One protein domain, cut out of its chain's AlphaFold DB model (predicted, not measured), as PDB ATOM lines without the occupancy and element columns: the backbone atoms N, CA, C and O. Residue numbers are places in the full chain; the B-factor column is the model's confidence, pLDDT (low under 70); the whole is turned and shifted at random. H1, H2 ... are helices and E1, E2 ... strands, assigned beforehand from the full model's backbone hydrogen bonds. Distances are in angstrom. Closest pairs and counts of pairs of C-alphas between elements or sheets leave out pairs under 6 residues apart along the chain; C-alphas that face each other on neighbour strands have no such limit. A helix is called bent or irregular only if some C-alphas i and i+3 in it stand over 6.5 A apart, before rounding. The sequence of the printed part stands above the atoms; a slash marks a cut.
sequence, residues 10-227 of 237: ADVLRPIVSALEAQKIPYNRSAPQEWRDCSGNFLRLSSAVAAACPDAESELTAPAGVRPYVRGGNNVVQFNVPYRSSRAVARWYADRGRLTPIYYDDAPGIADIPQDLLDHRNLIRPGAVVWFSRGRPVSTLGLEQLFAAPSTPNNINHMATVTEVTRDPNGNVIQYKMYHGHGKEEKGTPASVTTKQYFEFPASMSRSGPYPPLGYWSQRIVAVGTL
ATOM      1  N   ALA A  10       9.274  69.169 160.920       89.50
ATOM      2  CA  ALA A  10      10.579  69.587 160.423       89.50
ATOM      3  C   ALA A  10      10.765  69.218 158.943       89.50
ATOM      4  O   ALA A  10      11.217  70.049 158.153       89.50
ATOM      5  N   ASP A  11      10.367  68.007 158.548       89.69
ATOM      6  CA  ASP A  11      10.523  67.520 157.176       89.69
ATOM      7  C   ASP A  11       9.528  68.162 156.211       89.69
ATOM      8  O   ASP A  11       9.866  68.403 155.053       89.69
ATOM      9  N   VAL A  12       8.330  68.507 156.691       91.06
ATOM     10  CA  VAL A  12       7.363  69.296 155.910       91.06
ATOM     11  C   VAL A  12       7.872  70.727 155.709       91.06
ATOM     12  O   VAL A  12       7.821  71.261 154.601       91.06
ATOM     13  N   LEU A  13       8.379  71.362 156.768       94.19
ATOM     14  CA  LEU A  13       8.736  72.779 156.741       94.19
ATOM     15  C   LEU A  13      10.051  73.064 156.035       94.19
ATOM     16  O   LEU A  13      10.149  74.102 155.388       94.19
ATOM     17  N   ARG A  14      11.052  72.184 156.135       95.06
ATOM     18  CA  ARG A  14      12.386  72.411 155.557       95.06
ATOM     19  C   ARG A  14      12.331  72.828 154.074       95.06
ATOM     20  O   ARG A  14      12.810  73.924 153.778       95.06
ATOM     21  N   PRO A  15      11.717  72.061 153.147       96.06
ATOM     22  CA  PRO A  15      11.649  72.460 151.740       96.06
ATOM     23  C   PRO A  15      10.798  73.720 151.512       96.06
ATOM     24  O   PRO A  15      11.147  74.551 150.675       96.06
ATOM     25  N   ILE A  16       9.713  73.898 152.274       97.31
ATOM     26  CA  ILE A  16       8.818  75.060 152.157       97.31
ATOM     27  C   ILE A  16       9.543  76.348 152.556       97.31
ATOM     28  O   ILE A  16       9.511  77.337 151.825       97.31
ATOM     29  N   VAL A  17      10.224  76.338 153.703       97.56
ATOM     30  CA  VAL A  17      10.981  77.485 154.210       97.56
ATOM     31  C   VAL A  17      12.126  77.819 153.263       97.56
ATOM     32  O   VAL A  17      12.258  78.981 152.891       97.56
ATOM     33  N   SER A  18      12.882  76.827 152.779       97.81
ATOM     34  CA  SER A  18      13.929  77.068 151.777       97.81
ATOM     35  C   SER A  18      13.379  77.722 150.502       97.81
ATOM     36  O   SER A  18      13.978  78.670 149.989       97.81
ATOM     37  N   ALA A  19      12.215  77.284 150.013       97.50
ATOM     38  CA  ALA A  19      11.567  77.888 148.850       97.50
ATOM     39  C   ALA A  19      11.073  79.324 149.114       97.50
ATOM     40  O   ALA A  19      11.113  80.166 148.215       97.50
ATOM     41  N   LEU A  20      10.615  79.629 150.330       97.75
ATOM     42  CA  LEU A  20      10.209  80.982 150.723       97.75
ATOM     43  C   LEU A  20      11.407  81.925 150.893       97.75
ATOM     44  O   LEU A  20      11.346  83.073 150.456       97.75
ATOM     45  N   GLU A  21      12.511  81.457 151.474       97.50
ATOM     46  CA  GLU A  21      13.748  82.242 151.581       97.50
ATOM     47  C   GLU A  21      14.339  82.559 150.200       97.50
ATOM     48  O   GLU A  21      14.778  83.687 149.955       97.50
ATOM     49  N   ALA A  22      14.273  81.609 149.260       97.19
ATOM     50  CA  ALA A  22      14.730  81.801 147.884       97.19
ATOM     51  C   ALA A  22      13.986  82.935 147.150       97.19
ATOM     52  O   ALA A  22      14.563  83.586 146.276       97.19
ATOM     53  N   GLN A  23      12.741  83.233 147.538       96.38
ATOM     54  CA  GLN A  23      11.961  84.344 146.978       96.38
ATOM     55  C   GLN A  23      12.463  85.724 147.433       96.38
ATOM     56  O   GLN A  23      12.113  86.734 146.819       96.38
ATOM     57  N   LYS A  24      13.286  85.796 148.495       95.50
ATOM     58  CA  LYS A  24      13.846  87.045 149.046       95.50
ATOM     59  C   LYS A  24      12.775  88.124 149.270       95.50
ATOM     60  O   LYS A  24      12.950  89.278 148.865       95.50
ATOM     61  N   ILE A  25      11.662  87.731 149.897       95.88
ATOM     62  CA  ILE A  25      10.480  88.571 150.145       95.88
ATOM     63  C   ILE A  25      10.871  89.736 151.068       95.88
ATOM     64  O   ILE A  25      11.111  89.491 152.250       95.88
ATOM     65  N   PRO A  26      10.949  90.993 150.591       95.25
ATOM     66  CA  PRO A  26      11.407  92.102 151.416       95.25
ATOM     67  C   PRO A  26      10.312  92.510 152.392       95.25
ATOM     68  O   PRO A  26       9.168  92.704 151.974       95.25
ATOM     69  N   TYR A  27      10.668  92.725 153.654       93.81
ATOM     70  CA  TYR A  27       9.732  93.186 154.669       93.81
ATOM     71  C   TYR A  27       9.062  94.509 154.279       93.81
ATOM     72  O   TYR A  27       9.744  95.470 153.923       93.81
ATOM     73  N   ASN A  28       7.728  94.553 154.323       91.75
ATOM     74  CA  ASN A  28       6.941  95.742 153.987       91.75
ATOM     75  C   ASN A  28       5.579  95.694 154.696       91.75
ATOM     76  O   ASN A  28       4.850  94.709 154.557       91.75
ATOM     77  N   ARG A  29       5.248  96.750 155.451       89.62
ATOM     78  CA  ARG A  29       3.945  96.908 156.126       89.62
ATOM     79  C   ARG A  29       2.988  97.834 155.373       89.62
ATOM     80  O   ARG A  29       1.786  97.755 155.599       89.62
ATOM     81  N   SER A  30       3.511  98.680 154.491       88.38
ATOM     82  CA  SER A  30       2.761  99.634 153.665       88.38
ATOM     83  C   SER A  30       1.986  98.978 152.512       88.38
ATOM     84  O   SER A  30       1.069  99.588 151.973       88.38
ATOM     85  N   ALA A  31       2.320  97.736 152.146       86.25
ATOM     86  CA  ALA A  31       1.616  96.933 151.139       86.25
ATOM     87  C   ALA A  31       0.958  95.683 151.769       86.25
ATOM     88  O   ALA A  31       1.362  94.548 151.483       86.25
ATOM     89  N   PRO A  32      -0.041  95.848 152.660       86.00
ATOM     90  CA  PRO A  32      -0.616  94.747 153.436       86.00
ATOM     91  C   PRO A  32      -1.249  93.640 152.579       86.00
ATOM     92  O   PRO A  32      -1.319  92.499 153.040       86.00
ATOM     93  N   GLN A  33      -1.667  93.953 151.351       89.69
ATOM     94  CA  GLN A  33      -2.229  93.038 150.353       89.69
ATOM     95  C   GLN A  33      -1.197  92.092 149.718       89.69
ATOM     96  O   GLN A  33      -1.572  91.080 149.131       89.69
ATOM     97  N   GLU A  34       0.100  92.390 149.843       93.19
ATOM     98  CA  GLU A  34       1.180  91.527 149.340       93.19
ATOM     99  C   GLU A  34       1.675  90.519 150.385       93.19
ATOM    100  O   GLU A  34       2.501  89.663 150.073       93.19
ATOM    101  N   TRP A  35       1.198  90.607 151.632       94.44
ATOM    102  CA  TRP A  35       1.561  89.691 152.721       94.44
ATOM    103  C   TRP A  35       3.082  89.608 152.944       94.44
ATOM    104  O   TRP A  35       3.673  88.529 152.947       94.44
ATOM    105  N   ARG A  36       3.724  90.768 153.117       94.12
ATOM    106  CA  ARG A  36       5.185  90.908 153.276       94.12
ATOM    107  C   ARG A  36       5.631  91.285 154.689       94.12
ATOM    108  O   ARG A  36       6.826  91.371 154.957       94.12
ATOM    109  N   ASP A  37       4.687  91.497 155.592       93.62
ATOM    110  CA  ASP A  37       4.918  91.740 157.009       93.62
ATOM    111  C   ASP A  37       5.074  90.421 157.791       93.62
ATOM    112  O   ASP A  37       5.148  89.338 157.206       93.62
ATOM    113  N   CYS A  38       5.178  90.487 159.123       93.88
ATOM    114  CA  CYS A  38       5.423  89.306 159.959       93.88
ATOM    115  C   CYS A  38       4.315  88.254 159.793       93.88
ATOM    116  O   CYS A  38       4.595  87.096 159.484       93.88
ATOM    117  N   SER A  39       3.056  88.676 159.941       95.31
ATOM    118  CA  SER A  39       1.877  87.828 159.743       95.31
ATOM    119  C   SER A  39       1.663  87.457 158.278       95.31
ATOM    120  O   SER A  39       1.210  86.357 157.994       95.31
ATOM    121  N   GLY A  40       2.005  88.327 157.326       95.69
ATOM    122  CA  GLY A  40       1.989  88.015 155.898       95.69
ATOM    123  C   GLY A  40       2.913  86.867 155.513       95.69
ATOM    124  O   GLY A  40       2.459  85.912 154.889       95.69
ATOM    125  N   ASN A  41       4.175  86.902 155.943       96.25
ATOM    126  CA  ASN A  41       5.110  85.803 155.685       96.25
ATOM    127  C   ASN A  41       4.665  84.504 156.368       96.25
ATOM    128  O   ASN A  41       4.775  83.434 155.775       96.25
ATOM    129  N   PHE A  42       4.095  84.595 157.573       97.06
ATOM    130  CA  PHE A  42       3.459  83.447 158.215       97.06
ATOM    131  C   PHE A  42       2.291  82.887 157.385       97.06
ATOM    132  O   PHE A  42       2.220  81.683 157.172       97.06
ATOM    133  N   LEU A  43       1.404  83.734 156.857       96.12
ATOM    134  CA  LEU A  43       0.269  83.292 156.041       96.12
ATOM    135  C   LEU A  43       0.710  82.724 154.681       96.12
ATOM    136  O   LEU A  43       0.104  81.774 154.195       96.12
ATOM    137  N   ARG A  44       1.804  83.229 154.097       96.50
ATOM    138  CA  ARG A  44       2.459  82.613 152.926       96.50
ATOM    139  C   ARG A  44       2.979  81.211 153.248       96.50
ATOM    140  O   ARG A  44       2.743  80.292 152.469       96.50
ATOM    141  N   LEU A  45       3.623  81.031 154.404       97.00
ATOM    142  CA  LEU A  45       4.043  79.715 154.894       97.00
ATOM    143  C   LEU A  45       2.841  78.798 155.134       97.00
ATOM    144  O   LEU A  45       2.842  77.672 154.652       97.00
ATOM    145  N   SER A  46       1.799  79.286 155.807       95.75
ATOM    146  CA  SER A  46       0.556  78.546 156.044       95.75
ATOM    147  C   SER A  46      -0.075  78.074 154.732       95.75
ATOM    148  O   SER A  46      -0.464  76.917 154.641       95.75
ATOM    149  N   SER A  47      -0.125  78.928 153.705       95.81
ATOM    150  CA  SER A  47      -0.652  78.567 152.381       95.81
ATOM    151  C   SER A  47       0.205  77.512 151.674       95.81
ATOM    152  O   SER A  47      -0.322  76.582 151.067       95.81
ATOM    153  N   ALA A  48       1.533  77.608 151.781       96.25
ATOM    154  CA  ALA A  48       2.436  76.604 151.224       96.25
ATOM    155  C   ALA A  48       2.309  75.249 151.940       96.25
ATOM    156  O   ALA A  48       2.366  74.205 151.293       96.25
ATOM    157  N   VAL A  49       2.081  75.253 153.258       95.00
ATOM    158  CA  VAL A  49       1.788  74.028 154.016       95.00
ATOM    159  C   VAL A  49       0.430  73.456 153.618       95.00
ATOM    160  O   VAL A  49       0.344  72.248 153.432       95.00
ATOM    161  N   ALA A  50      -0.594  74.285 153.397       94.25
ATOM    162  CA  ALA A  50      -1.891  73.824 152.896       94.25
ATOM    163  C   ALA A  50      -1.754  73.145 151.522       94.25
ATOM    164  O   ALA A  50      -2.313  72.077 151.303       94.25
ATOM    165  N   ALA A  51      -0.930  73.700 150.627       94.25
ATOM    166  CA  ALA A  51      -0.650  73.086 149.329       94.25
ATOM    167  C   ALA A  51       0.102  71.744 149.444       94.25
ATOM    168  O   ALA A  51      -0.134  70.836 148.652       94.25
ATOM    169  N   ALA A  52       1.008  71.609 150.419       92.31
ATOM    170  CA  ALA A  52       1.762  70.374 150.657       92.31
ATOM    171  C   ALA A  52       0.968  69.311 151.442       92.31
ATOM    172  O   ALA A  52       1.277  68.120 151.352       92.31
ATOM    173  N   CYS A  53      -0.028  69.746 152.216       91.12
ATOM    174  CA  CYS A  53      -0.846  68.934 153.110       91.12
ATOM    175  C   CYS A  53      -2.342  69.285 152.954       91.12
ATOM    176  O   CYS A  53      -2.918  69.848 153.888       91.12
ATOM    177  N   PRO A  54      -2.990  68.951 151.820       89.50
ATOM    178  CA  PRO A  54      -4.369  69.367 151.544       89.50
ATOM    179  C   PRO A  54      -5.375  68.902 152.608       89.50
ATOM    180  O   PRO A  54      -6.248  69.666 153.005       89.50
ATOM    181  N   ASP A  55      -5.187  67.702 153.171       88.81
ATOM    182  CA  ASP A  55      -6.031  67.160 154.252       88.81
ATOM    183  C   ASP A  55      -6.025  68.011 155.537       88.81
ATOM    184  O   ASP A  55      -6.859  67.817 156.418       88.81
ATOM    185  N   ALA A  56      -5.050  68.911 155.683       87.00
ATOM    186  CA  ALA A  56      -4.886  69.782 156.839       87.00
ATOM    187  C   ALA A  56      -5.214  71.250 156.536       87.00
ATOM    188  O   ALA A  56      -4.988  72.110 157.386       87.00
ATOM    189  N   GLU A  57      -5.728  71.565 155.344       89.69
ATOM    190  CA  GLU A  57      -6.031  72.941 154.941       89.69
ATOM    191  C   GLU A  57      -7.031  73.626 155.885       89.69
ATOM    192  O   GLU A  57      -6.824  74.777 156.267       89.69
ATOM    193  N   SER A  58      -8.063  72.910 156.344       88.56
ATOM    194  CA  SER A  58      -9.043  73.433 157.311       88.56
ATOM    195  C   SER A  58      -8.433  73.781 158.676       88.56
ATOM    196  O   SER A  58      -9.004  74.575 159.429       88.56
ATOM    197  N   GLU A  59      -7.258  73.227 158.983       89.94
ATOM    198  CA  GLU A  59      -6.517  73.437 160.227       89.94
ATOM    199  C   GLU A  59      -5.487  74.567 160.140       89.94
ATOM    200  O   GLU A  59      -4.743  74.795 161.102       89.94
ATOM    201  N   LEU A  60      -5.426  75.263 159.005       91.88
ATOM    202  CA  LEU A  60      -4.448  76.300 158.707       91.88
ATOM    203  C   LEU A  60      -5.108  77.679 158.588       91.88
ATOM    204  O   LEU A  60      -6.280  77.840 158.265       91.88
ATOM    205  N   THR A  61      -4.318  78.716 158.854       91.75
ATOM    206  CA  THR A  61      -4.783  80.115 158.851       91.75
ATOM    207  C   THR A  61      -4.950  80.731 157.464       91.75
ATOM    208  O   THR A  61      -5.579  81.781 157.331       91.75
ATOM    209  N   ALA A  62      -4.355  80.115 156.443       93.44
ATOM    210  CA  ALA A  62      -4.468  80.530 155.053       93.44
ATOM    211  C   ALA A  62      -4.704  79.304 154.163       93.44
ATOM    212  O   ALA A  62      -4.021  78.296 154.372       93.44
ATOM    213  N   PRO A  63      -5.602  79.411 153.166       93.25
ATOM    214  CA  PRO A  63      -5.839  78.348 152.197       93.25
ATOM    215  C   PRO A  63      -4.636  78.163 151.267       93.25
ATOM    216  O   PRO A  63      -3.753  79.029 151.179       93.25
ATOM    217  N   ALA A  64      -4.609  77.056 150.534       94.50
ATOM    218  CA  ALA A  64      -3.621  76.816 149.491       94.50
ATOM    219  C   ALA A  64      -3.769  77.814 148.322       94.50
ATOM    220  O   ALA A  64      -4.835  78.376 148.075       94.50
ATOM    221  N   GLY A  65      -2.684  78.028 147.569       93.44
ATOM    222  CA  GLY A  65      -2.725  78.763 146.296       93.44
ATOM    223  C   GLY A  65      -2.143  80.178 146.308       93.44
ATOM    224  O   GLY A  65      -2.293  80.908 145.324       93.44
ATOM    225  N   VAL A  66      -1.443  80.594 147.370       94.62
ATOM    226  CA  VAL A  66      -0.654  81.832 147.313       94.62
ATOM    227  C   VAL A  66       0.496  81.653 146.322       94.62
ATOM    228  O   VAL A  66       1.329  80.759 146.459       94.62
ATOM    229  N   ARG A  67       0.554  82.535 145.320       94.31
ATOM    230  CA  ARG A  67       1.610  82.512 144.304       94.31
ATOM    231  C   ARG A  67       2.967  82.915 144.905       94.31
ATOM    232  O   ARG A  67       3.002  83.765 145.810       94.31
ATOM    233  N   PRO A  68       4.081  82.371 144.378       95.19
ATOM    234  CA  PRO A  68       5.418  82.826 144.733       95.19
ATOM    235  C   PRO A  68       5.560  84.336 144.548       95.19
ATOM    236  O   PRO A  68       5.048  84.908 143.586       95.19
ATOM    237  N   TYR A  69       6.256  84.979 145.478       96.19
ATOM    238  CA  TYR A  69       6.592  86.388 145.370       96.19
ATOM    239  C   TYR A  69       7.571  86.618 144.210       96.19
ATOM    240  O   TYR A  69       8.589  85.934 144.097       96.19
ATOM    241  N   VAL A  70       7.290  87.628 143.388       95.44
ATOM    242  CA  VAL A  70       8.139  88.069 142.277       95.44
ATOM    243  C   VAL A  70       8.509  89.531 142.492       95.44
ATOM    244  O   VAL A  70       7.647  90.409 142.555       95.44
ATOM    245  N   ARG A  71       9.809  89.826 142.593       90.88
ATOM    246  CA  ARG A  71      10.296  91.203 142.764       90.88
ATOM    247  C   ARG A  71       9.866  92.074 141.578       90.88
ATOM    248  O   ARG A  71      10.157  91.739 140.439       90.88
ATOM    249  N   GLY A  72       9.207  93.198 141.866       90.06
ATOM    250  CA  GLY A  72       8.684  94.118 140.845       90.06
ATOM    251  C   GLY A  72       7.421  93.627 140.125       90.06
ATOM    252  O   GLY A  72       6.914  94.332 139.262       90.06
ATOM    253  N   GLY A  73       6.910  92.441 140.471       92.25
ATOM    254  CA  GLY A  73       5.665  91.900 139.929       92.25
ATOM    255  C   GLY A  73       4.429  92.287 140.744       92.25
ATOM    256  O   GLY A  73       4.520  92.892 141.813       92.25
ATOM    257  N   ASN A  74       3.257  91.875 140.257       92.81
ATOM    258  CA  ASN A  74       2.008  91.966 141.009       92.81
ATOM    259  C   ASN A  74       1.935  90.827 142.041       92.81
ATOM    260  O   ASN A  74       1.687  89.674 141.689       92.81
ATOM    261  N   ASN A  75       2.143  91.168 143.314       94.62
ATOM    262  CA  ASN A  75       2.156  90.220 144.433       94.62
ATOM    263  C   ASN A  75       0.871  90.244 145.268       94.62
ATOM    264  O   ASN A  75       0.864  89.712 146.381       94.62
ATOM    265  N   VAL A  76      -0.197  90.867 144.758       93.75
ATOM    266  CA  VAL A  76      -1.483  90.957 145.456       93.75
ATOM    267  C   VAL A  76      -2.052  89.559 145.664       93.75
ATOM    268  O   VAL A  76      -2.319  88.817 144.713       93.75
ATOM    269  N   VAL A  77      -2.257  89.211 146.929       91.62
ATOM    270  CA  VAL A  77      -2.856  87.941 147.323       91.62
ATOM    271  C   VAL A  77      -4.375  88.033 147.172       91.62
ATOM    272  O   VAL A  77      -4.996  88.967 147.665       91.62
ATOM    273  N   GLN A  78      -4.976  87.053 146.494       87.44
ATOM    274  CA  GLN A  78      -6.408  87.038 146.146       87.44
ATOM    275  C   GLN A  78      -7.304  86.439 147.248       87.44
ATOM    276  O   GLN A  78      -8.468  86.135 147.008       87.44
ATOM    277  N   PHE A  79      -6.767  86.244 148.454       84.00
ATOM    278  CA  PHE A  79      -7.495  85.666 149.581       84.00
ATOM    279  C   PHE A  79      -7.862  86.744 150.590       84.00
ATOM    280  O   PHE A  79      -6.998  87.487 151.064       84.00
ATOM    281  N   ASN A  80      -9.133  86.771 150.983       78.56
ATOM    282  CA  ASN A  80      -9.577  87.558 152.120       78.56
ATOM    283  C   ASN A  80      -9.483  86.709 153.394       78.56
ATOM    284  O   ASN A  80     -10.426  86.010 153.755       78.56
ATOM    285  N   VAL A  81      -8.323  86.736 154.055       77.00
ATOM    286  CA  VAL A  81      -8.167  86.115 155.378       77.00
ATOM    287  C   VAL A  81      -8.483  87.155 156.458       77.00
ATOM    288  O   VAL A  81      -7.827  88.196 156.494       77.00
ATOM    289  N   PRO A  82      -9.442  86.907 157.370       73.62
ATOM    290  CA  PRO A  82      -9.820  87.898 158.382       73.62
ATOM    291  C   PRO A  82      -8.701  88.179 159.405       73.62
ATOM    292  O   PRO A  82      -8.682  89.226 160.049       73.62
ATOM    293  N   TYR A  83      -7.709  87.291 159.517       85.25
ATOM    294  CA  TYR A  83      -6.644  87.358 160.521       85.25
ATOM    295  C   TYR A  83      -5.316  87.869 159.937       85.25
ATOM    296  O   TYR A  83      -4.357  87.119 159.778       85.25
ATOM    297  N   ARG A  84      -5.243  89.163 159.591       90.88
ATOM    298  CA  ARG A  84      -4.075  89.750 158.890       90.88
ATOM    299  C   ARG A  84      -2.943  90.271 159.764       90.88
ATOM    300  O   ARG A  84      -1.840  90.445 159.256       90.88
ATOM    301  N   SER A  85      -3.172  90.521 161.049       93.75
ATOM    302  CA  SER A  85      -2.128  90.989 161.972       93.75
ATOM    303  C   SER A  85      -1.631  89.858 162.869       93.75
ATOM    304  O   SER A  85      -2.384  88.927 163.135       93.75
ATOM    305  N   SER A  86      -0.411  89.953 163.413       95.88
ATOM    306  CA  SER A  86       0.109  88.945 164.357       95.88
ATOM    307  C   SER A  86      -0.835  88.687 165.538       95.88
ATOM    308  O   SER A  86      -0.973  87.547 165.970       95.88
ATOM    309  N   ARG A  87      -1.523  89.734 166.018       96.94
ATOM    310  CA  ARG A  87      -2.552  89.662 167.071       96.94
ATOM    311  C   ARG A  87      -3.802  88.928 166.613       96.94
ATOM    312  O   ARG A  87      -4.291  88.069 167.328       96.94
ATOM    313  N   ALA A  88      -4.296  89.240 165.416       95.69
ATOM    314  CA  ALA A  88      -5.460  88.562 164.860       95.69
ATOM    315  C   ALA A  88      -5.157  87.078 164.605       95.69
ATOM    316  O   ALA A  88      -5.977  86.224 164.912       95.69
ATOM    317  N   VAL A  89      -3.953  86.751 164.125       96.62
ATOM    318  CA  VAL A  89      -3.521  85.355 164.009       96.62
ATOM    319  C   VAL A  89      -3.482  84.690 165.387       96.62
ATOM    320  O   VAL A  89      -4.038  83.612 165.538       96.62
ATOM    321  N   ALA A  90      -2.912  85.325 166.416       97.25
ATOM    322  CA  ALA A  90      -2.944  84.775 167.776       97.25
ATOM    323  C   ALA A  90      -4.382  84.549 168.284       97.25
ATOM    324  O   ALA A  90      -4.666  83.511 168.876       97.25
ATOM    325  N   ARG A  91      -5.301  85.481 167.993       96.81
ATOM    326  CA  ARG A  91      -6.725  85.353 168.324       96.81
ATOM    327  C   ARG A  91      -7.358  84.138 167.645       96.81
ATOM    328  O   ARG A  91      -8.017  83.362 168.319       96.81
ATOM    329  N   TRP A  92      -7.074  83.905 166.362       95.25
ATOM    330  CA  TRP A  92      -7.543  82.710 165.647       95.25
ATOM    331  C   TRP A  92      -7.103  81.405 166.319       95.25
ATOM    332  O   TRP A  92      -7.883  80.453 166.372       95.25
ATOM    333  N   TYR A  93      -5.868  81.359 166.834       95.88
ATOM    334  CA  TYR A  93      -5.355  80.213 167.590       95.88
ATOM    335  C   TYR A  93      -6.065  80.076 168.942       95.88
ATOM    336  O   TYR A  93      -6.415  78.964 169.330       95.88
ATOM    337  N   ALA A  94      -6.306  81.187 169.643       95.75
ATOM    338  CA  ALA A  94      -7.006  81.191 170.927       95.75
ATOM    339  C   ALA A  94      -8.460  80.720 170.793       95.75
ATOM    340  O   ALA A  94      -8.872  79.828 171.527       95.75
ATOM    341  N   ASP A  95      -9.191  81.227 169.797       94.62
ATOM    342  CA  ASP A  95     -10.582  80.845 169.514       94.62
ATOM    343  C   ASP A  95     -10.722  79.348 169.152       94.62
ATOM    344  O   ASP A  95     -11.822  78.802 169.144       94.62
ATOM    345  N   ARG A  96      -9.604  78.670 168.854       92.38
ATOM    346  CA  ARG A  96      -9.516  77.230 168.556       92.38
ATOM    347  C   ARG A  96      -8.895  76.403 169.682       92.38
ATOM    348  O   ARG A  96      -8.628  75.224 169.477       92.38
ATOM    349  N   GLY A  97      -8.600  77.002 170.836       92.56
ATOM    350  CA  GLY A  97      -7.927  76.312 171.942       92.56
ATOM    351  C   GLY A  97      -6.495  75.864 171.615       92.56
ATOM    352  O   GLY A  97      -5.993  74.912 172.201       92.56
ATOM    353  N   ARG A  98      -5.835  76.521 170.652       92.75
ATOM    354  CA  ARG A  98      -4.488  76.179 170.150       92.75
ATOM    355  C   ARG A  98      -3.419  77.205 170.537       92.75
ATOM    356  O   ARG A  98      -2.296  77.115 170.043       92.75
ATOM    357  N   LEU A  99      -3.763  78.180 171.378       96.31
ATOM    358  CA  LEU A  99      -2.843  79.181 171.918       96.31
ATOM    359  C   LEU A  99      -2.555  78.879 173.392       96.31
ATOM    360  O   LEU A  99      -3.469  78.885 174.211       96.31
ATOM    361  N   THR A 100      -1.286  78.691 173.727       97.75
ATOM    362  CA  THR A 100      -0.795  78.603 175.103       97.75
ATOM    363  C   THR A 100      -0.124  79.934 175.456       97.75
ATOM    364  O   THR A 100       0.926  80.234 174.878       97.75
ATOM    365  N   PRO A 101      -0.720  80.775 176.324       98.00
ATOM    366  CA  PRO A 101      -0.083  82.009 176.777       98.00
ATOM    367  C   PRO A 101       1.104  81.710 177.699       98.00
ATOM    368  O   PRO A 101       1.144  80.666 178.341       98.00
ATOM    369  N   ILE A 102       2.051  82.643 177.761       98.31
ATOM    370  CA  ILE A 102       3.167  82.635 178.712       98.31
ATOM    371  C   ILE A 102       3.069  83.919 179.534       98.31
ATOM    372  O   ILE A 102       3.290  85.011 178.995       98.31
ATOM    373  N   TYR A 103       2.713  83.800 180.812       97.88
ATOM    374  CA  TYR A 103       2.640  84.925 181.738       97.88
ATOM    375  C   TYR A 103       3.950  85.106 182.510       97.88
ATOM    376  O   TYR A 103       4.763  84.196 182.638       97.88
ATOM    377  N   TYR A 104       4.186  86.330 182.976       97.19
ATOM    378  CA  TYR A 104       5.419  86.760 183.644       97.19
ATOM    379  C   TYR A 104       5.119  87.302 185.050       97.19
ATOM    380  O   TYR A 104       5.641  88.346 185.468       97.19
ATOM    381  N   ASP A 105       4.223  86.615 185.758       96.81
ATOM    382  CA  ASP A 105       3.767  86.995 187.097       96.81
ATOM    383  C   ASP A 105       4.925  86.996 188.111       96.81
ATOM    384  O   ASP A 105       5.024  87.898 188.943       96.81
ATOM    385  N   ASP A 106       5.845  86.041 187.973       95.25
ATOM    386  CA  ASP A 106       6.999  85.767 188.837       95.25
ATOM    387  C   ASP A 106       8.346  86.273 188.280       95.25
ATOM    388  O   ASP A 106       9.377  86.150 188.936       95.25
ATOM    389  N   ALA A 107       8.348  86.888 187.094       92.94
ATOM    390  CA  ALA A 107       9.556  87.274 186.358       92.94
ATOM    391  C   ALA A 107       9.502  88.749 185.895       92.94
ATOM    392  O   ALA A 107       9.165  89.039 184.739       92.94
ATOM    393  N   PRO A 108       9.775  89.727 186.785       88.38
ATOM    394  CA  PRO A 108       9.663  91.153 186.465       88.38
ATOM    395  C   PRO A 108      10.746  91.674 185.508       88.38
ATOM    396  O   PRO A 108      10.502  92.626 184.757       88.38
ATOM    397  N   GLY A 109      11.932  91.073 185.519       89.50
ATOM    398  CA  GLY A 109      13.066  91.438 184.684       89.50
ATOM    399  C   GLY A 109      12.888  91.069 183.211       89.50
ATOM    400  O   GLY A 109      11.947  90.400 182.783       89.50
ATOM    401  N   ILE A 110      13.795  91.569 182.371       87.50
ATOM    402  CA  ILE A 110      13.846  91.182 180.953       87.50
ATOM    403  C   ILE A 110      14.584  89.863 180.750       87.50
ATOM    404  O   ILE A 110      14.219  89.145 179.836       87.50
ATOM    405  N   ALA A 111      15.564  89.536 181.596       87.88
ATOM    406  CA  ALA A 111      16.304  88.272 181.552       87.88
ATOM    407  C   ALA A 111      15.698  87.176 182.449       87.88
ATOM    408  O   ALA A 111      16.158  86.039 182.406       87.88
ATOM    409  N   ASP A 112      14.685  87.515 183.249       90.88
ATOM    410  CA  ASP A 112      14.047  86.582 184.174       90.88
ATOM    411  C   ASP A 112      13.272  85.509 183.392       90.88
ATOM    412  O   ASP A 112      12.639  85.790 182.367       90.88
ATOM    413  N   ILE A 113      13.326  84.273 183.887       93.69
ATOM    414  CA  ILE A 113      12.619  83.125 183.317       93.69
ATOM    415  C   ILE A 113      11.349  82.908 184.153       93.69
ATOM    416  O   ILE A 113      11.484  82.515 185.309       93.69
ATOM    417  N   PRO A 114      10.137  83.133 183.612       95.88
ATOM    418  CA  PRO A 114       8.911  82.820 184.340       95.88
ATOM    419  C   PRO A 114       8.667  81.314 184.401       95.88
ATOM    420  O   PRO A 114       9.036  80.585 183.468       95.88
ATOM    421  N   GLN A 115       7.965  80.861 185.439       96.94
ATOM    422  CA  GLN A 115       7.567  79.460 185.579       96.94
ATOM    423  C   GLN A 115       6.758  78.964 184.368       96.94
ATOM    424  O   GLN A 115       7.058  77.901 183.829       96.94
ATOM    425  N   ASP A 116       5.839  79.777 183.836       97.38
ATOM    426  CA  ASP A 116       5.067  79.436 182.631       97.38
ATOM    427  C   ASP A 116       5.963  79.092 181.431       97.38
ATOM    428  O   ASP A 116       5.636  78.208 180.635       97.38
ATOM    429  N   LEU A 117       7.100  79.779 181.266       96.81
ATOM    430  CA  LEU A 117       8.026  79.474 180.177       96.81
ATOM    431  C   LEU A 117       8.775  78.166 180.437       96.81
ATOM    432  O   LEU A 117       9.004  77.413 179.492       96.81
ATOM    433  N   LEU A 118       9.149  77.878 181.684       96.12
ATOM    434  CA  LEU A 118       9.765  76.600 182.052       96.12
ATOM    435  C   LEU A 118       8.835  75.425 181.747       96.12
ATOM    436  O   LEU A 118       9.273  74.452 181.129       96.12
ATOM    437  N   ASP A 119       7.560  75.556 182.107       96.75
ATOM    438  CA  ASP A 119       6.554  74.505 181.955       96.75
ATOM    439  C   ASP A 119       6.213  74.249 180.480       96.75
ATOM    440  O   ASP A 119       6.002  73.109 180.057       96.75
ATOM    441  N   HIS A 120       6.229  75.302 179.658       96.75
ATOM    442  CA  HIS A 120       5.764  75.235 178.273       96.75
ATOM    443  C   HIS A 120       6.868  75.286 177.211       96.75
ATOM    444  O   HIS A 120       6.565  75.106 176.027       96.75
ATOM    445  N   ARG A 121       8.152  75.473 177.561       95.69
ATOM    446  CA  ARG A 121       9.246  75.576 176.562       95.69
ATOM    447  C   ARG A 121       9.323  74.384 175.614       95.69
ATOM    448  O   ARG A 121       9.755  74.537 174.480       95.69
ATOM    449  N   ASN A 122       8.863  73.205 176.029       95.88
ATOM    450  CA  ASN A 122       8.880  72.007 175.189       95.88
ATOM    451  C   ASN A 122       7.748  71.948 174.150       95.88
ATOM    452  O   ASN A 122       7.822  71.125 173.234       95.88
ATOM    453  N   LEU A 123       6.769  72.860 174.219       95.31
ATOM    454  CA  LEU A 123       5.811  73.108 173.135       95.31
ATOM    455  C   LEU A 123       6.480  73.766 171.919       95.31
ATOM    456  O   LEU A 123       5.965  73.668 170.804       95.31
ATOM    457  N   ILE A 124       7.641  74.402 172.113       96.38
ATOM    458  CA  ILE A 124       8.470  74.955 171.042       96.38
ATOM    459  C   ILE A 124       9.130  73.779 170.317       96.38
ATOM    460  O   ILE A 124       9.989  73.072 170.838       96.38
ATOM    461  N   ARG A 125       8.687  73.541 169.089       94.94
ATOM    462  CA  ARG A 125       9.150  72.467 168.201       94.94
ATOM    463  C   ARG A 125       8.981  72.917 166.752       94.94
ATOM    464  O   ARG A 125       8.248  73.879 166.533       94.94
ATOM    465  N   PRO A 126       9.604  72.268 165.758       95.38
ATOM    466  CA  PRO A 126       9.341  72.581 164.356       95.38
ATOM    467  C   PRO A 126       7.832  72.618 164.065       95.38
ATOM    468  O   PRO A 126       7.092  71.706 164.432       95.38
ATOM    469  N   GLY A 127       7.368  73.719 163.475       94.19
ATOM    470  CA  GLY A 127       5.948  74.002 163.249       94.19
ATOM    471  C   GLY A 127       5.211  74.642 164.419       94.19
ATOM    472  O   GLY A 127       4.035  74.952 164.275       94.19
ATOM    473  N   ALA A 128       5.853  74.901 165.554       96.44
ATOM    474  CA  ALA A 128       5.288  75.797 166.549       96.44
ATOM    475  C   ALA A 128       5.251  77.235 166.006       96.44
ATOM    476  O   ALA A 128       6.156  77.677 165.296       96.44
ATOM    477  N   VAL A 129       4.204  77.970 166.357       97.75
ATOM    478  CA  VAL A 129       4.083  79.407 166.113       97.75
ATOM    479  C   VAL A 129       4.323  80.108 167.436       97.75
ATOM    480  O   VAL A 129       3.733  79.735 168.445       97.75
ATOM    481  N   VAL A 130       5.210  81.093 167.444       98.38
ATOM    482  CA  VAL A 130       5.567  81.845 168.648       98.38
ATOM    483  C   VAL A 130       5.233  83.313 168.450       98.38
ATOM    484  O   VAL A 130       5.438  83.869 167.366       98.38
ATOM    485  N   TRP A 131       4.717  83.944 169.499       98.50
ATOM    486  CA  TRP A 131       4.393  85.366 169.517       98.50
ATOM    487  C   TRP A 131       5.232  86.091 170.547       98.50
ATOM    488  O   TRP A 131       5.528  85.550 171.612       98.50
ATOM    489  N   PHE A 132       5.578  87.337 170.232       97.88
ATOM    490  CA  PHE A 132       6.424  88.149 171.089       97.88
ATOM    491  C   PHE A 132       5.790  89.490 171.444       97.88
ATOM    492  O   PHE A 132       5.098  90.101 170.621       97.88
ATOM    493  N   SER A 133       6.087  89.966 172.652       96.94
ATOM    494  CA  SER A 133       5.730  91.301 173.135       96.94
ATOM    495  C   SER A 133       6.943  92.006 173.731       96.94
ATOM    496  O   SER A 133       7.828  91.377 174.307       96.94
ATOM    497  N   ARG A 134       6.974  93.336 173.634       94.75
ATOM    498  CA  ARG A 134       7.882  94.172 174.441       94.75
ATOM    499  C   ARG A 134       7.413  94.312 175.887       94.75
ATOM    500  O   ARG A 134       8.218  94.623 176.763       94.75
ATOM    501  N   GLY A 135       6.116  94.127 176.118       94.50
ATOM    502  CA  GLY A 135       5.526  94.173 177.444       94.50
ATOM    503  C   GLY A 135       5.810  92.910 178.250       94.50
ATOM    504  O   GLY A 135       6.609  92.053 177.865       94.50
ATOM    505  N   ARG A 136       5.141  92.835 179.393       95.00
ATOM    506  CA  ARG A 136       5.201  91.744 180.356       95.00
ATOM    507  C   ARG A 136       3.760  91.337 180.678       95.00
ATOM    508  O   ARG A 136       3.150  91.965 181.544       95.00
ATOM    509  N   PRO A 137       3.181  90.375 179.942       96.00
ATOM    510  CA  PRO A 137       1.819  89.948 180.211       96.00
ATOM    511  C   PRO A 137       1.733  89.274 181.580       96.00
ATOM    512  O   PRO A 137       2.625  88.518 181.958       96.00
ATOM    513  N   VAL A 138       0.654  89.553 182.303       96.69
ATOM    514  CA  VAL A 138       0.367  88.980 183.630       96.69
ATOM    515  C   VAL A 138      -0.974  88.261 183.599       96.69
ATOM    516  O   VAL A 138      -1.896  88.722 182.918       96.69
ATOM    517  N   SER A 139      -1.095  87.140 184.300       97.12
ATOM    518  CA  SER A 139      -2.258  86.244 184.185       97.12
ATOM    519  C   SER A 139      -3.571  86.917 184.586       97.12
ATOM    520  O   SER A 139      -4.603  86.694 183.953       97.12
ATOM    521  N   THR A 140      -3.529  87.834 185.555       97.06
ATOM    522  CA  THR A 140      -4.693  88.594 186.048       97.06
ATOM    523  C   THR A 140      -5.378  89.458 184.985       97.06
ATOM    524  O   THR A 140      -6.554  89.781 185.132       97.06
ATOM    525  N   LEU A 141      -4.678  89.814 183.902       96.50
ATOM    526  CA  LEU A 141      -5.234  90.569 182.770       96.50
ATOM    527  C   LEU A 141      -5.735  89.665 181.626       96.50
ATOM    528  O   LEU A 141      -6.264  90.163 180.630       96.50
ATOM    529  N   GLY A 142      -5.571  88.345 181.745       96.50
ATOM    530  CA  GLY A 142      -6.065  87.362 180.781       96.50
ATOM    531  C   GLY A 142      -5.442  87.477 179.385       96.50
ATOM    532  O   GLY A 142      -4.362  88.039 179.197       96.50
ATOM    533  N   LEU A 143      -6.098  86.894 178.378       97.31
ATOM    534  CA  LEU A 143      -5.598  86.867 176.994       97.31
ATOM    535  C   LEU A 143      -5.788  88.190 176.243       97.31
ATOM    536  O   LEU A 143      -5.002  88.502 175.354       97.31
ATOM    537  N   GLU A 144      -6.799  88.985 176.595       97.44
ATOM    538  CA  GLU A 144      -7.169  90.182 175.823       97.44
ATOM    539  C   GLU A 144      -6.048  91.229 175.764       97.44
ATOM    540  O   GLU A 144      -5.877  91.896 174.741       97.44
ATOM    541  N   GLN A 145      -5.194  91.305 176.792       97.38
ATOM    542  CA  GLN A 145      -4.002  92.164 176.766       97.38
ATOM    543  C   GLN A 145      -3.069  91.852 175.581       97.38
ATOM    544  O   GLN A 145      -2.444  92.753 175.027       97.38
ATOM    545  N   LEU A 146      -2.991  90.583 175.159       97.75
ATOM    546  CA  LEU A 146      -2.136  90.149 174.054       97.75
ATOM    547  C   LEU A 146      -2.700  90.607 172.704       97.75
ATOM    548  O   LEU A 146      -1.936  90.884 171.775       97.75
ATOM    549  N   PHE A 147      -4.027  90.707 172.596       97.38
ATOM    550  CA  PHE A 147      -4.745  91.080 171.373       97.38
ATOM    551  C   PHE A 147      -4.997  92.584 171.247       97.38
ATOM    552  O   PHE A 147      -5.398  93.044 170.175       97.38
ATOM    553  N   ALA A 148      -4.721  93.340 172.310       95.69
ATOM    554  CA  ALA A 148      -4.926  94.776 172.382       95.69
ATOM    555  C   ALA A 148      -4.181  95.562 171.285       95.69
ATOM    556  O   ALA A 148      -3.280  95.066 170.598       95.69
ATOM    557  N   ALA A 149      -4.570  96.825 171.105       93.06
ATOM    558  CA  ALA A 149      -3.980  97.700 170.099       93.06
ATOM    559  C   ALA A 149      -2.447  97.828 170.272       93.06
ATOM    560  O   ALA A 149      -1.939  97.705 171.384       93.06
ATOM    561  N   PRO A 150      -1.680  98.123 169.201       89.69
ATOM    562  CA  PRO A 150      -0.219  98.252 169.278       89.69
ATOM    563  C   PRO A 150       0.320  99.287 170.274       89.69
ATOM    564  O   PRO A 150       1.507  99.257 170.585       89.69
ATOM    565  N   SER A 151      -0.518 100.231 170.708       89.56
ATOM    566  CA  SER A 151      -0.197 101.240 171.721       89.56
ATOM    567  C   SER A 151      -0.393 100.745 173.157       89.56
ATOM    568  O   SER A 151       0.062 101.406 174.087       89.56
ATOM    569  N   THR A 152      -1.068  99.613 173.356       92.62
ATOM    570  CA  THR A 152      -1.345  99.052 174.677       92.62
ATOM    571  C   THR A 152      -0.134  98.264 175.183       92.62
ATOM    572  O   THR A 152       0.473  97.518 174.412       92.62
ATOM    573  N   PRO A 153       0.225  98.368 176.475       90.44
ATOM    574  CA  PRO A 153       1.209  97.475 177.077       90.44
ATOM    575  C   PRO A 153       0.846  95.998 176.859       90.44
ATOM    576  O   PRO A 153      -0.326  95.645 176.777       90.44
ATOM    577  N   ASN A 154       1.853  95.126 176.790       94.88
ATOM    578  CA  ASN A 154       1.712  93.658 176.696       94.88
ATOM    579  C   ASN A 154       1.127  93.117 175.384       94.88
ATOM    580  O   ASN A 154       1.106  91.901 175.186       94.88
ATOM    581  N   ASN A 155       0.736  93.987 174.454       96.94
ATOM    582  CA  ASN A 155       0.226  93.569 173.160       96.94
ATOM    583  C   ASN A 155       1.268  92.731 172.391       96.94
ATOM    584  O   ASN A 155       2.478  92.958 172.480       96.94
ATOM    585  N   ILE A 156       0.809  91.807 171.551       97.81
ATOM    586  CA  ILE A 156       1.688  91.083 170.628       97.81
ATOM    587  C   ILE A 156       2.213  92.050 169.562       97.81
ATOM    588  O   ILE A 156       1.440  92.660 168.809       97.81
ATOM    589  N   ASN A 157       3.537  92.159 169.458       94.62
ATOM    590  CA  ASN A 157       4.231  93.004 168.486       94.62
ATOM    591  C   ASN A 157       4.804  92.200 167.314       94.62
ATOM    592  O   ASN A 157       4.967  92.755 166.227       94.62
ATOM    593  N   HIS A 158       5.102  90.916 167.519       96.19
ATOM    594  CA  HIS A 158       5.814  90.100 166.540       96.19
ATOM    595  C   HIS A 158       5.382  88.632 166.583       96.19
ATOM    596  O   HIS A 158       4.789  88.186 167.564       96.19
ATOM    597  N   MET A 159       5.660  87.889 165.512       97.50
ATOM    598  CA  MET A 159       5.431  86.444 165.449       97.50
ATOM    599  C   MET A 159       6.430  85.745 164.526       97.50
ATOM    600  O   MET A 159       6.999  86.383 163.634       97.50
ATOM    601  N   ALA A 160       6.604  84.440 164.715       97.31
ATOM    602  CA  ALA A 160       7.446  83.605 163.869       97.31
ATOM    603  C   ALA A 160       7.002  82.135 163.880       97.31
ATOM    604  O   ALA A 160       6.261  81.709 164.764       97.31
ATOM    605  N   THR A 161       7.474  81.360 162.901       97.81
ATOM    606  CA  THR A 161       7.317  79.895 162.874       97.81
ATOM    607  C   THR A 161       8.642  79.238 163.210       97.81
ATOM    608  O   THR A 161       9.649  79.525 162.567       97.81
ATOM    609  N   VAL A 162       8.647  78.350 164.193       97.94
ATOM    610  CA  VAL A 162       9.819  77.572 164.596       97.94
ATOM    611  C   VAL A 162      10.142  76.550 163.510       97.94
ATOM    612  O   VAL A 162       9.264  75.816 163.058       97.94
ATOM    613  N   THR A 163      11.402  76.492 163.095       96.81
ATOM    614  CA  THR A 163      11.874  75.598 162.026       96.81
ATOM    615  C   THR A 163      12.795  74.500 162.539       96.81
ATOM    616  O   THR A 163      12.848  73.425 161.954       96.81
ATOM    617  N   GLU A 164      13.490  74.744 163.649       96.50
ATOM    618  CA  GLU A 164      14.457  73.822 164.247       96.50
ATOM    619  C   GLU A 164      14.583  74.117 165.742       96.50
ATOM    620  O   GLU A 164      14.431  75.270 166.148       96.50
ATOM    621  N   VAL A 165      14.877  73.104 166.558       97.06
ATOM    622  CA  VAL A 165      15.113  73.256 168.001       97.06
ATOM    623  C   VAL A 165      16.361  72.492 168.424       97.06
ATOM    624  O   VAL A 165      16.605  71.388 167.943       97.06
ATOM    625  N   THR A 166      17.107  73.059 169.364       97.38
ATOM    626  CA  THR A 166      18.190  72.384 170.083       97.38
ATOM    627  C   THR A 166      17.691  72.052 171.482       97.38
ATOM    628  O   THR A 166      17.096  72.908 172.148       97.38
ATOM    629  N   ARG A 167      17.936  70.818 171.933       97.25
ATOM    630  CA  ARG A 167      17.535  70.335 173.259       97.25
ATOM    631  C   ARG A 167      18.746  70.007 174.130       97.25
ATOM    632  O   ARG A 167      19.787  69.621 173.605       97.25
ATOM    633  N   ASP A 168      18.598  70.171 175.439       96.50
ATOM    634  CA  ASP A 168      19.541  69.649 176.432       96.50
ATOM    635  C   ASP A 168      19.394  68.112 176.587       96.50
ATOM    636  O   ASP A 168      18.464  67.520 176.023       96.50
ATOM    637  N   PRO A 169      20.276  67.436 177.353       97.38
ATOM    638  CA  PRO A 169      20.171  65.993 177.603       97.38
ATOM    639  C   PRO A 169      18.879  65.547 178.304       97.38
ATOM    640  O   PRO A 169      18.509  64.381 178.205       97.38
ATOM    641  N   ASN A 170      18.177  66.460 178.980       95.50
ATOM    642  CA  ASN A 170      16.890  66.204 179.628       95.50
ATOM    643  C   ASN A 170      15.706  66.414 178.664       95.50
ATOM    644  O   ASN A 170      14.547  66.344 179.071       95.50
ATOM    645  N   GLY A 171      15.979  66.696 177.387       95.19
ATOM    646  CA  GLY A 171      14.971  66.936 176.362       95.19
ATOM    647  C   GLY A 171      14.386  68.348 176.375       95.19
ATOM    648  O   GLY A 171      13.450  68.608 175.617       95.19
ATOM    649  N   ASN A 172      14.919  69.277 177.167       97.06
ATOM    650  CA  ASN A 172      14.412  70.642 177.242       97.06
ATOM    651  C   ASN A 172      14.913  71.512 176.100       97.06
ATOM    652  O   ASN A 172      16.097  71.495 175.781       97.06
ATOM    653  N   VAL A 173      14.040  72.343 175.531       96.94
ATOM    654  CA  VAL A 173      14.442  73.327 174.517       96.94
ATOM    655  C   VAL A 173      15.366  74.383 175.125       96.94
ATOM    656  O   VAL A 173      14.964  75.134 176.013       96.94
ATOM    657  N   ILE A 174      16.585  74.472 174.588       96.19
ATOM    658  CA  ILE A 174      17.598  75.469 174.976       96.19
ATOM    659  C   ILE A 174      17.888  76.486 173.871       96.19
ATOM    660  O   ILE A 174      18.442  77.552 174.134       96.19
ATOM    661  N   GLN A 175      17.507  76.179 172.631       96.69
ATOM    662  CA  GLN A 175      17.607  77.096 171.502       96.69
ATOM    663  C   GLN A 175      16.575  76.728 170.435       96.69
ATOM    664  O   GLN A 175      16.198  75.563 170.308       96.69
ATOM    665  N   TYR A 176      16.161  77.690 169.615       97.31
ATOM    666  CA  TYR A 176      15.469  77.389 168.365       97.31
ATOM    667  C   TYR A 176      15.861  78.325 167.219       97.31
ATOM    668  O   TYR A 176      16.480  79.374 167.409       97.31
ATOM    669  N   LYS A 177      15.499  77.906 166.004       97.50
ATOM    670  CA  LYS A 177      15.519  78.726 164.791       97.50
ATOM    671  C   LYS A 177      14.092  79.021 164.367       97.50
ATOM    672  O   LYS A 177      13.197  78.197 164.572       97.50
ATOM    673  N   MET A 178      13.871  80.182 163.763       96.94
ATOM    674  CA  MET A 178      12.532  80.581 163.334       96.94
ATOM    675  C   MET A 178      12.528  81.321 162.000       96.94
ATOM    676  O   MET A 178      13.361  82.196 161.777       96.94
ATOM    677  N   TYR A 179      11.562  81.003 161.140       97.94
ATOM    678  CA  TYR A 179      11.258  81.739 159.916       97.94
ATOM    679  C   TYR A 179      10.235  82.840 160.196       97.94
ATOM    680  O   TYR A 179       9.196  82.599 160.821       97.94
ATOM    681  N   HIS A 180      10.518  84.054 159.720       96.81
ATOM    682  CA  HIS A 180       9.609  85.188 159.843       96.81
ATOM    683  C   HIS A 180       9.966  86.337 158.895       96.81
ATOM    684  O   HIS A 180      11.103  86.470 158.441       96.81
ATOM    685  N   GLY A 181       8.997  87.226 158.653       93.06
ATOM    686  CA  GLY A 181       9.286  88.564 158.138       93.06
ATOM    687  C   GLY A 181       9.990  89.400 159.209       93.06
ATOM    688  O   GLY A 181       9.575  89.388 160.372       93.06
ATOM    689  N   HIS A 182      11.066  90.103 158.852       88.06
ATOM    690  CA  HIS A 182      11.831  90.915 159.802       88.06
ATOM    691  C   HIS A 182      12.605  92.052 159.151       88.06
ATOM    692  O   HIS A 182      12.704  92.158 157.935       88.06
ATOM    693  N   GLY A 183      13.171  92.899 160.008       81.75
ATOM    694  CA  GLY A 183      13.968  94.045 159.608       81.75
ATOM    695  C   GLY A 183      13.142  95.317 159.469       81.75
ATOM    696  O   GLY A 183      12.035  95.437 159.995       81.75
ATOM    697  N   LYS A 184      13.745  96.306 158.813       79.00
ATOM    698  CA  LYS A 184      13.113  97.596 158.547       79.00
ATOM    699  C   LYS A 184      12.734  97.678 157.076       79.00
ATOM    700  O   LYS A 184      13.501  97.223 156.228       79.00
ATOM    701  N   GLU A 185      11.579  98.267 156.793       79.06
ATOM    702  CA  GLU A 185      11.049  98.395 155.432       79.06
ATOM    703  C   GLU A 185      12.030  99.142 154.525       79.06
ATOM    704  O   GLU A 185      12.340  98.663 153.436       79.06
ATOM    705  N   GLU A 186      12.647 100.219 155.024       82.38
ATOM    706  CA  GLU A 186      13.642 100.991 154.274       82.38
ATOM    707  C   GLU A 186      14.910 100.196 153.924       82.38
ATOM    708  O   GLU A 186      15.612 100.527 152.973       82.38
ATOM    709  N   LYS A 187      15.209  99.126 154.673       83.88
ATOM    710  CA  LYS A 187      16.362  98.256 154.410       83.88
ATOM    711  C   LYS A 187      16.034  97.119 153.447       83.88
ATOM    712  O   LYS A 187      16.948  96.407 153.038       83.88
ATOM    713  N   GLY A 188      14.754  96.897 153.133       82.94
ATOM    714  CA  GLY A 188      14.310  95.798 152.278       82.94
ATOM    715  C   GLY A 188      14.794  94.425 152.752       82.94
ATOM    716  O   GLY A 188      15.061  93.555 151.921       82.94
ATOM    717  N   THR A 189      14.966  94.238 154.067       91.06
ATOM    718  CA  THR A 189      15.481  92.986 154.630       91.06
ATOM    719  C   THR A 189      14.536  91.839 154.263       91.06
ATOM    720  O   THR A 189      13.331  91.957 154.508       91.06
ATOM    721  N   PRO A 190      15.032  90.763 153.628       94.12
ATOM    722  CA  PRO A 190      14.179  89.656 153.246       94.12
ATOM    723  C   PRO A 190      13.751  88.848 154.471       94.12
ATOM    724  O   PRO A 190      14.517  88.707 155.426       94.12
ATOM    725  N   ALA A 191      12.546  88.284 154.417       95.62
ATOM    726  CA  ALA A 191      12.139  87.237 155.341       95.62
ATOM    727  C   ALA A 191      13.144  86.081 155.286       95.62
ATOM    728  O   ALA A 191      13.552  85.656 154.203       95.62
ATOM    729  N   SER A 192      13.552  85.597 156.454       96.75
ATOM    730  CA  SER A 192      14.557  84.545 156.566       96.75
ATOM    731  C   SER A 192      14.428  83.793 157.882       96.75
ATOM    732  O   SER A 192      13.695  84.204 158.790       96.75
ATOM    733  N   VAL A 193      15.178  82.702 157.994       97.31
ATOM    734  CA  VAL A 193      15.431  82.023 159.258       97.31
ATOM    735  C   VAL A 193      16.411  82.845 160.098       97.31
ATOM    736  O   VAL A 193      17.439  83.315 159.607       97.31
ATOM    737  N   THR A 194      16.100  83.018 161.380       94.44
ATOM    738  CA  THR A 194      17.018  83.562 162.391       94.44
ATOM    739  C   THR A 194      17.358  82.496 163.435       94.44
ATOM    740  O   THR A 194      16.635  81.513 163.580       94.44
ATOM    741  N   THR A 195      18.513  82.639 164.100       92.12
ATOM    742  CA  THR A 195      19.156  81.564 164.892       92.12
ATOM    743  C   THR A 195      19.530  81.972 166.321       92.12
ATOM    744  O   THR A 195      20.305  81.287 166.992       92.12
ATOM    745  N   LYS A 196      19.035  83.120 166.794       85.62
ATOM    746  CA  LYS A 196      19.499  83.773 168.033       85.62
ATOM    747  C   LYS A 196      18.523  83.635 169.204       85.62
ATOM    748  O   LYS A 196      18.458  84.523 170.046       85.62
ATOM    749  N   GLN A 197      17.735  82.568 169.237       90.75
ATOM    750  CA  GLN A 197      16.691  82.376 170.238       90.75
ATOM    751  C   GLN A 197      17.185  81.351 171.251       90.75
ATOM    752  O   GLN A 197      17.020  80.155 171.042       90.75
ATOM    753  N   TYR A 198      17.844  81.826 172.305       90.50
ATOM    754  CA  TYR A 198      18.479  80.992 173.327       90.50
ATOM    755  C   TYR A 198      17.717  81.076 174.643       90.50
ATOM    756  O   TYR A 198      17.260  82.157 175.010       90.50
ATOM    757  N   PHE A 199      17.603  79.956 175.353       90.19
ATOM    758  CA  PHE A 199      17.041  79.911 176.702       90.19
ATOM    759  C   PHE A 199      17.925  80.681 177.683       90.19
ATOM    760  O   PHE A 199      17.452  81.585 178.358       90.19
ATOM    761  N   GLU A 200      19.228  80.417 177.643       88.12
ATOM    762  CA  GLU A 200      20.249  81.237 178.288       88.12
ATOM    763  C   GLU A 200      21.078  81.923 177.206       88.12
ATOM    764  O   GLU A 200      21.734  81.269 176.390       88.12
ATOM    765  N   PHE A 201      21.017  83.254 177.148       82.25
ATOM    766  CA  PHE A 201      21.685  83.986 176.079       82.25
ATOM    767  C   PHE A 201      23.211  83.939 176.260       82.25
ATOM    768  O   PHE A 201      23.702  84.312 177.328       82.25
ATOM    769  N   PRO A 202      23.990  83.542 175.235       80.56
ATOM    770  CA  PRO A 202      25.437  83.453 175.373       80.56
ATOM    771  C   PRO A 202      26.049  84.801 175.769       80.56
ATOM    772  O   PRO A 202      25.848  85.806 175.080       80.56
ATOM    773  N   ALA A 203      26.861  84.816 176.832       75.06
ATOM    774  CA  ALA A 203      27.529  86.030 177.314       75.06
ATOM    775  C   ALA A 203      28.342  86.727 176.206       75.06
ATOM    776  O   ALA A 203      28.350  87.954 176.099       75.06
ATOM    777  N   SER A 204      28.940  85.944 175.301       71.25
ATOM    778  CA  SER A 204      29.682  86.426 174.128       71.25
ATOM    779  C   SER A 204      28.838  87.248 173.139       71.25
ATOM    780  O   SER A 204      29.388  88.059 172.391       71.25
ATOM    781  N   MET A 205      27.512  87.085 173.145       72.81
ATOM    782  CA  MET A 205      26.571  87.795 172.274       72.81
ATOM    783  C   MET A 205      25.833  88.942 172.989       72.81
ATOM    784  O   MET A 205      25.120  89.710 172.342       72.81
ATOM    785  N   SER A 206      26.034  89.115 174.299       66.88
ATOM    786  CA  SER A 206      25.274  90.036 175.160       66.88
ATOM    787  C   SER A 206      25.736  91.506 175.114       66.88
ATOM    788  O   SER A 206      25.355  92.307 175.968       66.88
ATOM    789  N   ARG A 207      26.529  91.915 174.110       64.88
ATOM    790  CA  ARG A 207      27.091  93.285 174.005       64.88
ATOM    791  C   ARG A 207      26.040  94.404 173.927       64.88
ATOM    792  O   ARG A 207      26.388  95.569 174.060       64.88
ATOM    793  N   SER A 208      24.774  94.065 173.683       65.00
ATOM    794  CA  SER A 208      23.665  95.014 173.513       65.00
ATOM    795  C   SER A 208      22.682  95.035 174.691       65.00
ATOM    796  O   SER A 208      21.610  95.622 174.560       65.00
ATOM    797  N   GLY A 209      23.034  94.413 175.821       72.94
ATOM    798  CA  GLY A 209      22.173  94.301 176.999       72.94
ATOM    799  C   GLY A 209      21.504  92.928 177.138       72.94
ATOM    800  O   GLY A 209      21.774  92.030 176.335       72.94
ATOM    801  N   PRO A 210      20.672  92.750 178.178       79.94
ATOM    802  CA  PRO A 210      20.037  91.475 178.488       79.94
ATOM    803  C   PRO A 210      18.993  91.087 177.434       79.94
ATOM    804  O   PRO A 210      18.204  91.919 176.981       79.94
ATOM    805  N   TYR A 211      18.977  89.803 177.081       88.31
ATOM    806  CA  TYR A 211      17.994  89.214 176.176       88.31
ATOM    807  C   TYR A 211      17.016  88.346 176.975       88.31
ATOM    808  O   TYR A 211      17.458  87.605 177.855       88.31
ATOM    809  N   PRO A 212      15.712  88.403 176.665       92.69
ATOM    810  CA  PRO A 212      14.739  87.520 177.267       92.69
ATOM    811  C   PRO A 212      14.979  86.064 176.862       92.69
ATOM    812  O   PRO A 212      15.237  85.804 175.677       92.69
ATOM    813  N   PRO A 213      14.843  85.119 177.810       94.44
ATOM    814  CA  PRO A 213      14.899  83.690 177.539       94.44
ATOM    815  C   PRO A 213      13.982  83.318 176.379       94.44
ATOM    816  O   PRO A 213      12.799  83.666 176.366       94.44
ATOM    817  N   LEU A 214      14.543  82.642 175.374       95.50
ATOM    818  CA  LEU A 214      13.851  82.194 174.160       95.50
ATOM    819  C   LEU A 214      13.163  83.318 173.360       95.50
ATOM    820  O   LEU A 214      12.364  83.042 172.462       95.50
ATOM    821  N   GLY A 215      13.468  84.580 173.653       93.50
ATOM    822  CA  GLY A 215      12.823  85.729 173.043       93.50
ATOM    823  C   GLY A 215      13.494  86.220 171.761       93.50
ATOM    824  O   GLY A 215      14.366  85.579 171.167       93.50
ATOM    825  N   TYR A 216      13.067  87.399 171.314       91.56
ATOM    826  CA  TYR A 216      13.542  88.029 170.086       91.56
ATOM    827  C   TYR A 216      13.938  89.489 170.328       91.56
ATOM    828  O   TYR A 216      13.084  90.369 170.467       91.56
ATOM    829  N   TRP A 217      15.247  89.760 170.336       88.44
ATOM    830  CA  TRP A 217      15.812  91.047 170.773       88.44
ATOM    831  C   TRP A 217      15.296  91.425 172.162       88.44
ATOM    832  O   TRP A 217      15.474  90.652 173.084       88.44
ATOM    833  N   SER A 218      14.632  92.568 172.323       90.31
ATOM    834  CA  SER A 218      14.030  93.003 173.587       90.31
ATOM    835  C   SER A 218      12.586  92.519 173.786       90.31
ATOM    836  O   SER A 218      11.839  93.120 174.556       90.31
ATOM    837  N   GLN A 219      12.153  91.487 173.054       93.94
ATOM    838  CA  GLN A 219      10.779  90.986 173.101       93.94
ATOM    839  C   GLN A 219      10.717  89.599 173.734       93.94
ATOM    840  O   GLN A 219      11.398  88.675 173.290       93.94
ATOM    841  N   ARG A 220       9.860  89.467 174.743       96.38
ATOM    842  CA  ARG A 220       9.534  88.225 175.444       96.38
ATOM    843  C   ARG A 220       8.679  87.331 174.563       96.38
ATOM    844  O   ARG A 220       7.847  87.851 173.820       96.38
ATOM    845  N   ILE A 221       8.858  86.019 174.660       97.38
ATOM    846  CA  ILE A 221       7.878  85.068 174.135       97.38
ATOM    847  C   ILE A 221       6.644  85.115 175.039       97.38
ATOM    848  O   ILE A 221       6.765  85.008 176.249       97.38
ATOM    849  N   VAL A 222       5.467  85.348 174.467       98.06
ATOM    850  CA  VAL A 222       4.226  85.563 175.242       98.06
ATOM    851  C   VAL A 222       3.119  84.584 174.890       98.06
ATOM    852  O   VAL A 222       2.101  84.532 175.572       98.06
ATOM    853  N   ALA A 223       3.304  83.821 173.816       98.31
ATOM    854  CA  ALA A 223       2.443  82.701 173.496       98.31
ATOM    855  C   ALA A 223       3.148  81.716 172.563       98.31
ATOM    856  O   ALA A 223       4.005  82.101 171.757       98.31
ATOM    857  N   VAL A 224       2.716  80.462 172.641       98.12
ATOM    858  CA  VAL A 224       3.090  79.372 171.741       98.12
ATOM    859  C   VAL A 224       1.818  78.731 171.196       98.12
ATOM    860  O   VAL A 224       0.817  78.608 171.890       98.12
ATOM    861  N   GLY A 225       1.843  78.322 169.937       95.12
ATOM    862  CA  GLY A 225       0.787  77.567 169.280       95.12
ATOM    863  C   GLY A 225       1.396  76.548 168.330       95.12
ATOM    864  O   GLY A 225       2.610  76.506 168.145       95.12
ATOM    865  N   THR A 226       0.575  75.708 167.712       89.19
ATOM    866  CA  THR A 226       1.042  74.663 166.785       89.19
ATOM    867  C   THR A 226       0.444  74.878 165.406       89.19
ATOM    868  O   THR A 226      -0.767  75.005 165.304       89.19
ATOM    869  N   LEU A 227       1.258  74.926 164.347       85.25
ATOM    870  CA  LEU A 227       0.798  75.195 162.977       85.25
ATOM    871  C   LEU A 227      -0.262  74.195 162.515       85.25
ATOM    872  O   LEU A 227      -1.273  74.587 161.942       85.25
TER     873      LEU A 227
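Overview. This is residues 10 to 227 of the 237 residues of an uncharacterized protein of Chromatiales bacterium (UniProt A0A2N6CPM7). A single strongly twisted sheet of six strands makes the core, with H1, H2 and H4 over one face and H5 on the other, where the sheet curls round it. H3 sits far from the middle, folding back beside residues 49 to 51 of H2, and long loops, among them residues 60 to 85 and 199 to 219, make much of the rest. The 218 printed residues have six named helices and six named strands, in the order H1 H2 H3 H4 E1 H5 E2 H6 E3 E4 E5 E6. The sheet runs E1 E6 E2 E3 E4 E5, all antiparallel; the class is mixed, with under half of the residues in named elements. The whole is compact and rounded, with a radius of gyration of the C-alphas of 16.7 A and spans of 47 by 37 by 36 A.

Along the chain. H1, residues 10 to 22, begins at C-alpha 10 (10.579, 69.587, 160.423) and is 18.0 A long. H2, residues 38 to 52, is 21.4 A long. Then come H3, residues 54 to 59; H4, 86 to 94; E1, 99 to 101; H5, 115 to 123; E2, 128 to 133, 16.9 A; and H6, 144 to 147. H3 and H5 are irregular, with C-alphas 55 and 58, and 119 and 122, each 7.6 A apart; H1 only just, with C-alphas 12 and 15 6.8 A apart. E3, residues 158 to 167, is 23.9 A long; E4, 173 to 180, 19.5 A; E5, 192 to 198, 17.6 A. E6, residues 220 to 226, is 18.2 A long and ends at C-alpha 226 (1.042, 74.663, 166.785).

Arrangement. E3 bends by 73 degrees at residue 163, pairing with E2 over 158 to 161, N 130 to O 160 2.9 A, and with E4 over 161 to 167, N 163 to O 177 2.9 A. E3 E4 E5 form a meander, two successive antiparallel hairpins; N 194 and O 178 are 2.9 A apart. E1, H5 and E2 form a split strand-helix-strand unit with E6 between its strands, its crossover right-handed; N 100 to O 224 and N 129 to O 225 are each 2.8 A. Helices on both faces give three layers. H1, height 9.3 A over the sheet, touches H2, height 9.7 A, on the same face, closest C-alphas Ile 16 and Ala 48, 6.6 A. H2 touches H3 only at the corner, Ala 50 and Glu 57, 4.7 A, and H4 only just and only at their ends, Ser 39 and Ser 86, 5.1 A. H4 touches H6, Arg 87 and Phe 147, 5.0 A; H6 only grazes the sheet. Every O i to N i+4 pair is within hydrogen-bond range in H2 and H4, 7 of 9 in H1, 3 of 5 in H5 and 0 of 2 in H3, where 2 of 3 O i to N i+3 pairs are.

Size, cuts and confidence. The C-alphas farthest apart, of Gly 73 and Asp 106, are 49.3 A apart. The printed part has no cut. The links H1 to H2, H3 to H4, E1 to H5, E4 to E5 and E5 to E6 are long. Mean pLDDT of the printed part is 92.7; residues 206 to 208 are under 70.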